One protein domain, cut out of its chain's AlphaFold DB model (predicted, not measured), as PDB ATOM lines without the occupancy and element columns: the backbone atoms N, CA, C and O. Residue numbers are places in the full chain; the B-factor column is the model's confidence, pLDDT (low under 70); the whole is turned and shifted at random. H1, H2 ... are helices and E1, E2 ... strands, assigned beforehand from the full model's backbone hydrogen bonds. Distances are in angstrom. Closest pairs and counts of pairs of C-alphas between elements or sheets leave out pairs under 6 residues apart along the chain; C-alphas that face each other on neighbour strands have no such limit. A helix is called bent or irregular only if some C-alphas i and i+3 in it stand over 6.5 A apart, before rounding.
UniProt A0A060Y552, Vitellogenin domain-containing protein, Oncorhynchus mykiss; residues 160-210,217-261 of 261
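This is residues 160 to 210 and 217 to 261 of the 261 residues of the protein "Vitellogenin domain-containing protein" of Oncorhynchus mykiss (UniProt A0A060Y552). A long, narrow and twisted sheet of four strands, E3 E4 E5 E6, is the main body of the domain, with H1 past one end of it and the link from E5 to E6 at the other, and a small two-strand hairpin, E1 and E2, sits near the place where E3 begins and E4 ends. The two longest strands, E5 and E6, run on beyond E4 at one end of the sheet, where the short helix H1 lies past the sheet, not on it. The printed part has 96 residues, with six named strands and one named helix in the order E1 E2 E3 E4 H1 E5 E6, and the class is mostly strand. Both sheets are antiparallel, the larger in the order E3 - E4 - E5 - E6 and the smaller E1 - E2. The whole is loose, with a radius of gyration of the C-alphas of 16.9 A, and only just elongated, with spans of 54 by 27 by 21 A.

The longest strand by residues is E6, residues 244 to 255, 33.4 A from first to last C-alpha; it ends at C-alpha 255 at (1.555, -24.375, 99.990). E5, residues 227 to 237, is 33.0 A long. E4, residues 188 to 196, is 22.7 A long, and E3, residues 178 to 184, is 17.2 A long. E1 is residues 167 to 170, 9.5 A, beginning at C-alpha 167 at (23.915, -33.171, 109.460). E2 is residues 173 to 176, 9.9 A. H1, residues 217 to 224, is 11.1 A long and begins at C-alpha 217 at (-5.473, -40.218, 107.952); it is irregular, but only just, with C-alphas 218 and 221 6.7 A apart.

In the larger sheet E3 and E6 are the edge strands, and E4 and E5 are inner strands. E5 and E6 form a hairpin, antiparallel at 171 degrees between their directions; N 234 and O 248 are 2.8 A apart and N 230 and O 252 are 3.0 A apart, within hydrogen-bond range. The C-alphas of Cys 233 and Cys 249, which face each other there, are 4.0 A apart. E4 and E5 are antiparallel at 170 degrees, with N 193 and O 233 2.8 A apart, within hydrogen-bond range. E3 and E4 form a hairpin, antiparallel at 163 degrees, with N 180 and O 192 2.9 A apart, within hydrogen-bond range. From edge to edge the strands' lines turn by 36 degrees. E2 runs on into E3 across a break of 1 residue, at 68 degrees, and the two meet only through their link. E2 and E4 have 4 pairs of C-alphas within 8 A, the closest being Lys 176 and Arg 195, 6.4 A apart. E1 and E2 form a hairpin, antiparallel at 143 degrees, with N 168 and O 175 2.9 A apart, within hydrogen-bond range. E1 is apart from E3, E4, E5 and E6. H1 is not on the sheet and is apart from E3 and E6, among others. In H1, 2 of 4 O i to N i+4 pairs and 2 of 5 O i to N i+3 pairs are within hydrogen-bond range.

The two C-alphas farthest apart are those of Ser 218 and Arg 240, 55.1 A. Residues 211 to 216 are cut out and not printed, and C-alphas 210 and 217 are 12.7 A apart across the cut. The link from E4 to H1 runs across the cut, and residues 197 to 210 of it hold no named element. Of the links that are printed whole, none is long: the one from E5 to E6 is short and the others are tight. The mean pLDDT of the printed part is 81.0; it is under 70 for residues 161 to 165, 204 to 210, 217 to 225 and 258 to 261, the last being the chain's last residue.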
ATOM      1  N   VAL A 160      32.904 -24.999 112.492       71.88
ATOM      2  CA  VAL A 160      33.944 -24.925 111.453       71.88
ATOM      3  C   VAL A 160      33.920 -26.203 110.615       71.88
ATOM      4  O   VAL A 160      33.856 -27.308 111.141       71.88
ATOM      5  N   MET A 161      33.964 -26.018 109.299       61.62
ATOM      6  CA  MET A 161      33.712 -27.036 108.275       61.62
ATOM      7  C   MET A 161      34.656 -28.232 108.274       61.62
ATOM      8  O   MET A 161      34.223 -29.335 107.958       61.62
ATOM      9  N   GLU A 162      35.935 -28.028 108.602       59.38
ATOM     10  CA  GLU A 162      36.933 -29.109 108.608       59.38
ATOM     11  C   GLU A 162      36.570 -30.235 109.598       59.38
ATOM     12  O   GLU A 162      37.130 -31.324 109.522       59.38
ATOM     13  N   GLU A 163      35.593 -29.995 110.480       53.78
ATOM     14  CA  GLU A 163      35.148 -30.902 111.538       53.78
ATOM     15  C   GLU A 163      33.666 -31.326 111.419       53.78
ATOM     16  O   GLU A 163      33.159 -31.990 112.325       53.78
ATOM     17  N   SER A 164      32.926 -30.955 110.357       56.66
ATOM     18  CA  SER A 164      31.463 -31.158 110.306       56.66
ATOM     19  C   SER A 164      30.973 -32.148 109.245       56.66
ATOM     20  O   SER A 164      31.331 -32.045 108.076       56.66
ATOM     21  N   ASN A 165      30.054 -33.027 109.652       61.72
ATOM     22  CA  ASN A 165      29.180 -33.796 108.761       61.72
ATOM     23  C   ASN A 165      28.056 -32.905 108.202       61.72
ATOM     24  O   ASN A 165      27.636 -31.958 108.867       61.72
ATOM     25  N   ASP A 166      27.466 -33.286 107.064       76.19
ATOM     26  CA  ASP A 166      26.313 -32.604 106.439       76.19
ATOM     27  C   ASP A 166      25.038 -32.579 107.315       76.19
ATOM     28  O   ASP A 166      23.994 -32.109 106.876       76.19
ATOM     29  N   ILE A 167      25.062 -33.111 108.543       82.88
ATOM     30  CA  ILE A 167      23.915 -33.171 109.460       82.88
ATOM     31  C   ILE A 167      24.168 -32.242 110.650       82.88
ATOM     32  O   ILE A 167      25.124 -32.424 111.402       82.88
ATOM     33  N   MET A 168      23.276 -31.270 110.855       82.06
ATOM     34  CA  MET A 168      23.399 -30.244 111.896       82.06
ATOM     35  C   MET A 168      22.205 -30.236 112.855       82.06
ATOM     36  O   MET A 168      21.067 -30.456 112.443       82.06
ATOM     37  N   ASN A 169      22.462 -29.903 114.125       83.69
ATOM     38  CA  ASN A 169      21.424 -29.635 115.125       83.69
ATOM     39  C   ASN A 169      20.765 -28.268 114.884       83.69
ATOM     40  O   ASN A 169      21.449 -27.239 114.876       83.69
ATOM     41  N   THR A 170      19.440 -28.257 114.754       86.62
ATOM     42  CA  THR A 170      18.609 -27.064 114.523       86.62
ATOM     43  C   THR A 170      17.374 -27.059 115.432       86.62
ATOM     44  O   THR A 170      17.116 -28.020 116.159       86.62
ATOM     45  N   VAL A 171      16.553 -26.003 115.361       87.31
ATOM     46  CA  VAL A 171      15.218 -25.989 116.000       87.31
ATOM     47  C   VAL A 171      14.257 -27.054 115.460       87.31
ATOM     48  O   VAL A 171      13.313 -27.419 116.156       87.31
ATOM     49  N   HIS A 172      14.504 -27.562 114.250       87.56
ATOM     50  CA  HIS A 172      13.717 -28.613 113.596       87.56
ATOM     51  C   HIS A 172      14.320 -30.013 113.802       87.56
ATOM     52  O   HIS A 172      13.893 -30.965 113.149       87.56
ATOM     53  N   GLY A 173      15.298 -30.143 114.709       86.12
ATOM     54  CA  GLY A 173      16.046 -31.372 114.976       86.12
ATOM     55  C   GLY A 173      17.336 -31.481 114.159       86.12
ATOM     56  O   GLY A 173      17.944 -30.467 113.800       86.12
ATOM     57  N   LEU A 174      17.761 -32.711 113.884       86.88
ATOM     58  CA  LEU A 174      18.870 -33.048 112.999       86.88
ATOM     59  C   LEU A 174      18.439 -32.853 111.546       86.88
ATOM     60  O   LEU A 174      17.574 -33.568 111.040       86.88
ATOM     61  N   CYS A 175      19.062 -31.892 110.874       88.56
ATOM     62  CA  CYS A 175      18.772 -31.553 109.487       88.56
ATOM     63  C   CYS A 175      19.989 -31.794 108.606       88.56
ATOM     64  O   CYS A 175      21.084 -31.306 108.914       88.56
ATOM     65  N   LYS A 176      19.776 -32.449 107.458       90.25
ATOM     66  CA  LYS A 176      20.747 -32.388 106.368       90.25
ATOM     67  C   LYS A 176      20.877 -30.933 105.905       90.25
ATOM     68  O   LYS A 176      19.875 -30.252 105.699       90.25
ATOM     69  N   THR A 177      22.108 -30.460 105.801       89.75
ATOM     70  CA  THR A 177      22.460 -29.081 105.495       89.75
ATOM     71  C   THR A 177      23.462 -29.070 104.356       89.75
ATOM     72  O   THR A 177      24.572 -29.572 104.504       89.75
ATOM     73  N   ASP A 178      23.072 -28.465 103.241       90.31
ATOM     74  CA  ASP A 178      23.963 -28.222 102.119       90.31
ATOM     75  C   ASP A 178      24.757 -26.939 102.371       90.31
ATOM     76  O   ASP A 178      24.221 -25.934 102.844       90.31
ATOM     77  N   TYR A 179      26.049 -26.979 102.061       87.12
ATOM     78  CA  TYR A 179      26.992 -25.916 102.375       87.12
ATOM     79  C   TYR A 179      27.631 -25.347 101.111       87.12
ATOM     80  O   TYR A 179      28.148 -26.086 100.274       87.12
ATOM     81  N   THR A 180      27.653 -24.020 100.996       89.94
ATOM     82  CA  THR A 180      28.308 -23.301  99.897       89.94
ATOM     83  C   THR A 180      29.215 -22.201 100.445       89.94
ATOM     84  O   THR A 180      28.760 -21.322 101.178       89.94
ATOM     85  N   VAL A 181      30.499 -22.214 100.065       91.00
ATOM     86  CA  VAL A 181      31.426 -21.100 100.340       91.00
ATOM     87  C   VAL A 181      31.236 -20.028  99.277       91.00
ATOM     88  O   VAL A 181      31.526 -20.263  98.106       91.00
ATOM     89  N   ASN A 182      30.826 -18.832  99.686       91.56
ATOM     90  CA  ASN A 182      30.732 -17.686  98.785       91.56
ATOM     91  C   ASN A 182      32.066 -16.929  98.686       91.56
ATOM     92  O   ASN A 182      32.426 -16.434  97.621       91.56
ATOM     93  N   SER A 183      32.812 -16.823  99.794       91.44
ATOM     94  CA  SER A 183      34.107 -16.128  99.842       91.44
ATOM     95  C   SER A 183      35.049 -16.739 100.879       91.44
ATOM     96  O   SER A 183      34.690 -16.894 102.053       91.44
ATOM     97  N   ARG A 184      36.300 -16.982 100.471       90.38
ATOM     98  CA  ARG A 184      37.381 -17.521 101.307       90.38
ATOM     99  C   ARG A 184      38.580 -16.571 101.347       90.38
ATOM    100  O   ARG A 184      38.974 -16.005 100.329       90.38
ATOM    101  N   LYS A 185      39.164 -16.426 102.536       87.81
ATOM    102  CA  LYS A 185      40.467 -15.790 102.786       87.81
ATOM    103  C   LYS A 185      41.347 -16.781 103.555       87.81
ATOM    104  O   LYS A 185      41.589 -17.867 103.041       87.81
ATOM    105  N   ASP A 186      41.753 -16.456 104.783       85.81
ATOM    106  CA  ASP A 186      42.427 -17.414 105.672       85.81
ATOM    107  C   ASP A 186      41.426 -18.439 106.233       85.81
ATOM    108  O   ASP A 186      41.801 -19.540 106.624       85.81
ATOM    109  N   ILE A 187      40.144 -18.061 106.274       84.88
ATOM    110  CA  ILE A 187      39.000 -18.915 106.602       84.88
ATOM    111  C   ILE A 187      37.863 -18.692 105.593       84.88
ATOM    112  O   ILE A 187      37.890 -17.737 104.808       84.88
ATOM    113  N   ASP A 188      36.824 -19.523 105.662       87.62
ATOM    114  CA  ASP A 188      35.547 -19.258 104.995       87.62
ATOM    115  C   ASP A 188      34.872 -18.047 105.658       87.62
ATOM    116  O   ASP A 188      34.447 -18.099 106.816       87.62
ATOM    117  N   THR A 189      34.860 -16.924 104.938       91.62
ATOM    118  CA  THR A 189      34.393 -15.615 105.435       91.62
ATOM    119  C   THR A 189      32.937 -15.324 105.105       91.62
ATOM    120  O   THR A 189      32.319 -14.543 105.820       91.62
ATOM    121  N   ASP A 190      32.405 -15.937 104.048       92.94
ATOM    122  CA  ASP A 190      31.005 -15.840 103.638       92.94
ATOM    123  C   ASP A 190      30.526 -17.230 103.218       92.94
ATOM    124  O   ASP A 190      31.151 -17.887 102.376       92.94
ATOM    125  N   VAL A 191      29.453 -17.683 103.852       92.25
ATOM    126  CA  VAL A 191      28.939 -19.046 103.776       92.25
ATOM    127  C   VAL A 191      27.432 -19.012 103.611       92.25
ATOM    128  O   VAL A 191      26.749 -18.284 104.325       92.25
ATOM    129  N   THR A 192      26.902 -19.875 102.752       93.56
ATOM    130  CA  THR A 192      25.465 -20.146 102.668       93.56
ATOM    131  C   THR A 192      25.171 -21.583 103.061       93.56
ATOM    132  O   THR A 192      25.810 -22.509 102.566       93.56
ATOM    133  N   LEU A 193      24.205 -21.750 103.962       93.00
ATOM    134  CA  LEU A 193      23.632 -23.030 104.353       93.00
ATOM    135  C   LEU A 193      22.216 -23.130 103.797       93.00
ATOM    136  O   LEU A 193      21.405 -22.243 104.067       93.00
ATOM    137  N   THR A 194      21.906 -24.220 103.107       93.25
ATOM    138  CA  THR A 194      20.566 -24.496 102.574       93.25
ATOM    139  C   THR A 194      20.045 -25.809 103.144       93.25
ATOM    140  O   THR A 194      20.787 -26.778 103.314       93.25
ATOM    141  N   ARG A 195      18.758 -25.838 103.497       92.81
ATOM    142  CA  ARG A 195      18.091 -27.001 104.094       92.81
ATOM    143  C   ARG A 195      16.721 -27.220 103.476       92.81
ATOM    144  O   ARG A 195      15.909 -26.295 103.402       92.81
ATOM    145  N   ASP A 196      16.438 -28.472 103.138       91.44
ATOM    146  CA  ASP A 196      15.074 -28.970 102.976       91.44
ATOM    147  C   ASP A 196      14.570 -29.440 104.345       91.44
ATOM    148  O   ASP A 196      14.991 -30.475 104.866       91.44
ATOM    149  N   LEU A 197      13.663 -28.665 104.945       89.94
ATOM    150  CA  LEU A 197      13.170 -28.934 106.296       89.94
ATOM    151  C   LEU A 197      12.358 -30.229 106.371       89.94
ATOM    152  O   LEU A 197      12.227 -30.810 107.446       89.94
ATOM    153  N   SER A 198      11.849 -30.727 105.240       83.12
ATOM    154  CA  SER A 198      11.141 -32.008 105.198       83.12
ATOM    155  C   SER A 198      12.043 -33.213 105.488       83.12
ATOM    156  O   SER A 198      11.528 -34.275 105.840       83.12
ATOM    157  N   GLN A 199      13.366 -33.040 105.382       85.94
ATOM    158  CA  GLN A 199      14.378 -34.063 105.656       85.94
ATOM    159  C   GLN A 199      14.865 -34.056 107.114       85.94
ATOM    160  O   GLN A 199      15.695 -34.890 107.472       85.94
ATOM    161  N   CYS A 200      14.395 -33.130 107.956       88.56
ATOM    162  CA  CYS A 200      14.794 -33.094 109.362       88.56
ATOM    163  C   CYS A 200      14.009 -34.110 110.207       88.56
ATOM    164  O   CYS A 200      12.812 -34.325 110.000       88.56
ATOM    165  N   ASP A 201      14.656 -34.701 111.210       86.12
ATOM    166  CA  ASP A 201      14.093 -35.795 112.019       86.12
ATOM    167  C   ASP A 201      12.967 -35.370 112.986       86.12
ATOM    168  O   ASP A 201      12.105 -36.180 113.339       86.12
ATOM    169  N   GLN A 202      12.933 -34.099 113.393       82.44
ATOM    170  CA  GLN A 202      11.912 -33.539 114.283       82.44
ATOM    171  C   GLN A 202      11.010 -32.518 113.591       82.44
ATOM    172  O   GLN A 202      10.177 -31.892 114.256       82.44
ATOM    173  N   PHE A 203      11.091 -32.387 112.264       75.00
ATOM    174  CA  PHE A 203      10.186 -31.521 111.521       75.00
ATOM    175  C   PHE A 203       8.762 -32.082 111.548       75.00
ATOM    176  O   PHE A 203       8.352 -32.954 110.773       75.00
ATOM    177  N   ARG A 204       7.969 -31.575 112.491       67.44
ATOM    178  CA  ARG A 204       6.567 -31.949 112.649       67.44
ATOM    179  C   ARG A 204       5.695 -30.977 111.875       67.44
ATOM    180  O   ARG A 204       5.385 -29.889 112.345       67.44
ATOM    181  N   ARG A 205       5.199 -31.426 110.724       64.31
ATOM    182  CA  ARG A 205       4.065 -30.776 110.051       64.31
ATOM    183  C   ARG A 205       2.868 -30.817 111.007       64.31
ATOM    184  O   ARG A 205       2.458 -31.909 111.413       64.31
ATOM    185  N   MET A 206       2.381 -29.649 111.442       54.38
ATOM    186  CA  MET A 206       1.324 -29.559 112.457       54.38
ATOM    187  C   MET A 206       0.108 -30.381 112.031       54.38
ATOM    188  O   MET A 206      -0.534 -30.098 111.021       54.38
ATOM    189  N   LYS A 207      -0.227 -31.386 112.841       57.22
ATOM    190  CA  LYS A 207      -1.498 -32.099 112.748       57.22
ATOM    191  C   LYS A 207      -2.459 -31.409 113.695       57.22
ATOM    192  O   LYS A 207      -2.335 -31.567 114.906       57.22
ATOM    193  N   LEU A 208      -3.390 -30.628 113.166       57.75
ATOM    194  CA  LEU A 208      -4.499 -30.136 113.975       57.75
ATOM    195  C   LEU A 208      -5.539 -31.256 114.087       57.75
ATOM    196  O   LEU A 208      -6.072 -31.664 113.054       57.75
ATOM    197  N   PRO A 209      -5.859 -31.751 115.298       57.84
ATOM    198  CA  PRO A 209      -6.937 -32.725 115.483       57.84
ATOM    199  C   PRO A 209      -8.293 -32.184 115.012       57.84
ATOM    200  O   PRO A 209      -9.153 -32.945 114.593       57.84
ATOM    201  N   SER A 210      -8.457 -30.857 115.045       58.31
ATOM    202  CA  SER A 210      -9.619 -30.125 114.536       58.31
ATOM    203  C   SER A 210      -9.623 -29.934 113.018       58.31
ATOM    204  O   SER A 210     -10.574 -29.374 112.474       58.31
ATOM    205  N   PRO A 217      -6.882 -39.990 107.630       61.41
ATOM    206  CA  PRO A 217      -5.473 -40.218 107.952       61.41
ATOM    207  C   PRO A 217      -4.661 -40.757 106.763       61.41
ATOM    208  O   PRO A 217      -3.461 -40.494 106.678       61.41
ATOM    209  N   SER A 218      -5.306 -41.435 105.805       62.50
ATOM    210  CA  SER A 218      -4.691 -41.897 104.550       62.50
ATOM    211  C   SER A 218      -4.275 -40.758 103.609       62.50
ATOM    212  O   SER A 218      -3.332 -40.918 102.836       62.50
ATOM    213  N   LEU A 219      -4.922 -39.591 103.691       62.94
ATOM    214  CA  LEU A 219      -4.607 -38.407 102.883       62.94
ATOM    215  C   LEU A 219      -3.545 -37.509 103.529       62.94
ATOM    216  O   LEU A 219      -2.983 -36.640 102.864       62.94
ATOM    217  N   HIS A 220      -3.203 -37.743 104.797       62.34
ATOM    218  CA  HIS A 220      -2.242 -36.921 105.531       62.34
ATOM    219  C   HIS A 220      -0.837 -36.960 104.909       62.34
ATOM    220  O   HIS A 220      -0.177 -35.930 104.810       62.34
ATOM    221  N   GLY A 221      -0.390 -38.131 104.441       63.50
ATOM    222  CA  GLY A 221       0.896 -38.292 103.756       63.50
ATOM    223  C   GLY A 221       0.973 -37.495 102.443       63.50
ATOM    224  O   GLY A 221       1.835 -36.624 102.329       63.50
ATOM    225  N   PRO A 222       0.072 -37.724 101.472       65.06
ATOM    226  CA  PRO A 222       0.033 -36.971 100.217       65.06
ATOM    227  C   PRO A 222      -0.130 -35.457 100.405       65.06
ATOM    228  O   PRO A 222       0.636 -34.691  99.830       65.06
ATOM    229  N   LEU A 223      -1.057 -35.013 101.262       64.06
ATOM    230  CA  LEU A 223      -1.321 -33.584 101.484       64.06
ATOM    231  C   LEU A 223      -0.150 -32.871 102.156       64.06
ATOM    232  O   LEU A 223       0.101 -31.698 101.905       64.06
ATOM    233  N   SER A 224       0.616 -33.589 102.973       61.97
ATOM    234  CA  SER A 224       1.818 -33.041 103.586       61.97
ATOM    235  C   SER A 224       2.936 -32.745 102.572       61.97
ATOM    236  O   SER A 224       3.815 -31.944 102.883       61.97
ATOM    237  N   LYS A 225       2.903 -33.346 101.367       67.19
ATOM    238  CA  LYS A 225       3.803 -33.016 100.243       67.19
ATOM    239  C   LYS A 225       3.388 -31.749  99.492       67.19
ATOM    240  O   LYS A 225       4.179 -31.229  98.719       67.19
ATOM    241  N   LEU A 226       2.182 -31.233  99.740       76.06
ATOM    242  CA  LEU A 226       1.732 -29.958  99.182       76.06
ATOM    243  C   LEU A 226       2.356 -28.762  99.908       76.06
ATOM    244  O   LEU A 226       2.028 -27.636  99.578       76.06
ATOM    245  N   ILE A 227       3.211 -28.963 100.915       79.88
ATOM    246  CA  ILE A 227       3.932 -27.873 101.576       79.88
ATOM    247  C   ILE A 227       5.423 -28.079 101.335       79.88
ATOM    248  O   ILE A 227       6.024 -28.989 101.904       79.88
ATOM    249  N   SER A 228       6.015 -27.208 100.522       86.19
ATOM    250  CA  SER A 228       7.469 -27.100 100.401       86.19
ATOM    251  C   SER A 228       8.001 -26.254 101.554       86.19
ATOM    252  O   SER A 228       7.466 -25.174 101.808       86.19
ATOM    253  N   SER A 229       9.008 -26.747 102.277       89.88
ATOM    254  CA  SER A 229       9.596 -26.061 103.434       89.88
ATOM    255  C   SER A 229      11.110 -25.988 103.294       89.88
ATOM    256  O   SER A 229      11.781 -27.013 103.386       89.88
ATOM    257  N   THR A 230      11.643 -24.789 103.081       93.25
ATOM    258  CA  THR A 230      13.077 -24.572 102.857       93.25
ATOM    259  C   THR A 230      13.624 -23.517 103.804       93.25
ATOM    260  O   THR A 230      12.906 -22.607 104.221       93.25
ATOM    261  N   GLN A 231      14.908 -23.626 104.126       94.88
ATOM    262  CA  GLN A 231      15.625 -22.637 104.919       94.88
ATOM    263  C   GLN A 231      16.971 -22.328 104.270       94.88
ATOM    264  O   GLN A 231      17.759 -23.237 104.020       94.88
ATOM    265  N   ASP A 232      17.233 -21.042 104.059       95.38
ATOM    266  CA  ASP A 232      18.484 -20.519 103.517       95.38
ATOM    267  C   ASP A 232      19.098 -19.540 104.516       95.38
ATOM    268  O   ASP A 232      18.462 -18.559 104.900       95.38
ATOM    269  N   CYS A 233      20.330 -19.789 104.941       95.19
ATOM    270  CA  CYS A 233      21.047 -18.962 105.904       95.19
ATOM    271  C   CYS A 233      22.395 -18.516 105.346       95.19
ATOM    272  O   CYS A 233      23.254 -19.348 105.063       95.19
ATOM    273  N   ASN A 234      22.606 -17.208 105.252       96.06
ATOM    274  CA  ASN A 234      23.895 -16.614 104.926       96.06
ATOM    275  C   ASN A 234      24.621 -16.169 106.202       96.06
ATOM    276  O   ASN A 234      24.039 -15.492 107.049       96.06
ATOM    277  N   TYR A 235      25.892 -16.531 106.318       95.06
ATOM    278  CA  TYR A 235      26.746 -16.243 107.461       95.06
ATOM    279  C   TYR A 235      28.010 -15.523 107.029       95.06
ATOM    280  O   TYR A 235      28.639 -15.890 106.037       95.06
ATOM    281  N   GLN A 236      28.423 -14.554 107.840       94.88
ATOM    282  CA  GLN A 236      29.671 -13.826 107.657       94.88
ATOM    283  C   GLN A 236      30.553 -13.953 108.894       94.88
ATOM    284  O   GLN A 236      30.071 -13.927 110.031       94.88
ATOM    285  N   PHE A 237      31.860 -14.071 108.667       92.88
ATOM    286  CA  PHE A 237      32.858 -14.273 109.713       92.88
ATOM    287  C   PHE A 237      34.016 -13.284 109.594       92.88
ATOM    288  O   PHE A 237      34.494 -12.971 108.501       92.88
ATOM    289  N   ASP A 238      34.529 -12.839 110.742       92.00
ATOM    290  CA  ASP A 238      35.743 -12.026 110.793       92.00
ATOM    291  C   ASP A 238      36.965 -12.891 110.453       92.00
ATOM    292  O   ASP A 238      37.260 -13.861 111.148       92.00
ATOM    293  N   ASN A 239      37.716 -12.524 109.413       88.88
ATOM    294  CA  ASN A 239      38.857 -13.319 108.952       88.88
ATOM    295  C   ASN A 239      39.963 -13.485 110.015       88.88
ATOM    296  O   ASN A 239      40.612 -14.525 110.077       88.88
ATOM    297  N   ARG A 240      40.193 -12.474 110.863       87.88
ATOM    298  CA  ARG A 240      41.293 -12.483 111.845       87.88
ATOM    299  C   ARG A 240      40.873 -13.123 113.161       87.88
ATOM    300  O   ARG A 240      41.602 -13.927 113.731       87.88
ATOM    301  N   ARG A 241      39.705 -12.733 113.666       86.94
ATOM    302  CA  ARG A 241      39.163 -13.150 114.965       86.94
ATOM    303  C   ARG A 241      38.326 -14.426 114.872       86.94
ATOM    304  O   ARG A 241      37.997 -14.982 115.914       86.94
ATOM    305  N   LYS A 242      37.977 -14.869 113.661       86.88
ATOM    306  CA  LYS A 242      37.257 -16.111 113.320       86.88
ATOM    307  C   LYS A 242      35.832 -16.254 113.880       86.88
ATOM    308  O   LYS A 242      35.205 -17.288 113.646       86.88
ATOM    309  N   HIS A 243      35.306 -15.247 114.578       88.50
ATOM    310  CA  HIS A 243      33.939 -15.246 115.105       88.50
ATOM    311  C   HIS A 243      32.929 -14.781 114.051       88.50
ATOM    312  O   HIS A 243      33.288 -14.112 113.082       88.50
ATOM    313  N   MET A 244      31.667 -15.145 114.260       91.50
ATOM    314  CA  MET A 244      30.555 -14.741 113.404       91.50
ATOM    315  C   MET A 244      30.269 -13.246 113.568       91.50
ATOM    316  O   MET A 244      30.107 -12.775 114.688       91.50
ATOM    317  N   THR A 245      30.202 -12.502 112.471       94.06
ATOM    318  CA  THR A 245      29.882 -11.066 112.477       94.06
ATOM    319  C   THR A 245      28.434 -10.799 112.101       94.06
ATOM    320  O   THR A 245      27.839  -9.858 112.619       94.06
ATOM    321  N   ASN A 246      27.862 -11.618 111.218       95.38
ATOM    322  CA  ASN A 246      26.486 -11.478 110.760       95.38
ATOM    323  C   ASN A 246      25.889 -12.837 110.375       95.38
ATOM    324  O   ASN A 246      26.609 -13.737 109.938       95.38
ATOM    325  N   ALA A 247      24.572 -12.954 110.513       95.25
ATOM    326  CA  ALA A 247      23.793 -14.102 110.078       95.25
ATOM    327  C   ALA A 247      22.416 -13.634 109.600       95.25
ATOM    328  O   ALA A 247      21.717 -12.920 110.319       95.25
ATOM    329  N   VAL A 248      22.014 -14.059 108.405       96.69
ATOM    330  CA  VAL A 248      20.697 -13.771 107.832       96.69
ATOM    331  C   VAL A 248      20.085 -15.077 107.360       96.69
ATOM    332  O   VAL A 248      20.571 -15.680 106.409       96.69
ATOM    333  N   CYS A 249      19.006 -15.500 108.013       95.56
ATOM    334  CA  CYS A 249      18.264 -16.707 107.667       95.56
ATOM    335  C   CYS A 249      16.879 -16.359 107.127       95.56
ATOM    336  O   CYS A 249      16.170 -15.538 107.704       95.56
ATOM    337  N   THR A 250      16.480 -17.026 106.049       95.44
ATOM    338  CA  THR A 250      15.142 -16.968 105.464       95.44
ATOM    339  C   THR A 250      14.557 -18.372 105.442       95.44
ATOM    340  O   THR A 250      15.074 -19.253 104.762       95.44
ATOM    341  N   GLU A 251      13.460 -18.574 106.165       93.94
ATOM    342  CA  GLU A 251      12.683 -19.814 106.148       93.94
ATOM    343  C   GLU A 251      11.371 -19.580 105.393       93.94
ATOM    344  O   GLU A 251      10.703 -18.562 105.594       93.94
ATOM    345  N   LYS A 252      11.013 -20.494 104.489       91.25
ATOM    346  CA  LYS A 252       9.813 -20.397 103.652       91.25
ATOM    347  C   LYS A 252       9.009 -21.680 103.744       91.25
ATOM    348  O   LYS A 252       9.542 -22.762 103.523       91.25
ATOM    349  N   HIS A 253       7.707 -21.534 103.964       88.06
ATOM    350  CA  HIS A 253       6.733 -22.614 103.842       88.06
ATOM    351  C   HIS A 253       5.718 -22.234 102.769       88.06
ATOM    352  O   HIS A 253       4.956 -21.283 102.935       88.06
ATOM    353  N   ILE A 254       5.726 -22.954 101.652       86.00
ATOM    354  CA  ILE A 254       4.903 -22.650 100.482       86.00
ATOM    355  C   ILE A 254       3.907 -23.783 100.289       86.00
ATOM    356  O   ILE A 254       4.299 -24.925 100.057       86.00
ATOM    357  N   PHE A 255       2.619 -23.453 100.362       82.56
ATOM    358  CA  PHE A 255       1.555 -24.375  99.990       82.56
ATOM    359  C   PHE A 255       1.390 -24.396  98.462       82.56
ATOM    360  O   PHE A 255       1.125 -23.370  97.842       82.56
ATOM    361  N   LEU A 256       1.548 -25.578  97.873       78.94
ATOM    362  CA  LEU A 256       1.487 -25.899  96.453       78.94
ATOM    363  C   LEU A 256       0.285 -26.832  96.213       78.94
ATOM    364  O   LEU A 256       0.463 -28.044  96.115       78.94
ATOM    365  N   PRO A 257      -0.955 -26.303  96.175       70.88
ATOM    366  CA  PRO A 257      -2.171 -27.121  96.100       70.88
ATOM    367  C   PRO A 257      -2.306 -27.927  94.804       70.88
ATOM    368  O   PRO A 257      -2.978 -28.956  94.801       70.88
ATOM    369  N   PHE A 258      -1.669 -27.477  93.721       66.94
ATOM    370  CA  PHE A 258      -1.677 -28.128  92.417       66.94
ATOM    371  C   PHE A 258      -0.258 -28.065  91.855       66.94
ATOM    372  O   PHE A 258       0.348 -26.992  91.843       66.94
ATOM    373  N   SER A 259       0.299 -29.205  91.443       53.16
ATOM    374  CA  SER A 259       1.585 -29.243  90.752       53.16
ATOM    375  C   SER A 259       1.470 -28.422  89.470       53.16
ATOM    376  O   SER A 259       0.737 -28.808  88.561       53.16
ATOM    377  N   HIS A 260       2.162 -27.289  89.403       50.72
ATOM    378  CA  HIS A 260       2.541 -26.747  88.110       50.72
ATOM    379  C   HIS A 260       3.640 -27.667  87.576       50.72
ATOM    380  O   HIS A 260       4.718 -27.731  88.169       50.72
ATOM    381  N   GLU A 261       3.310 -28.442  86.542       37.97
ATOM    382  CA  GLU A 261       4.323 -28.923  85.598       37.97
ATOM    383  C   GLU A 261       5.008 -27.733  84.916       37.97
ATOM    384  O   GLU A 261       4.308 -26.724  84.640       37.97
TER     385      GLU A 261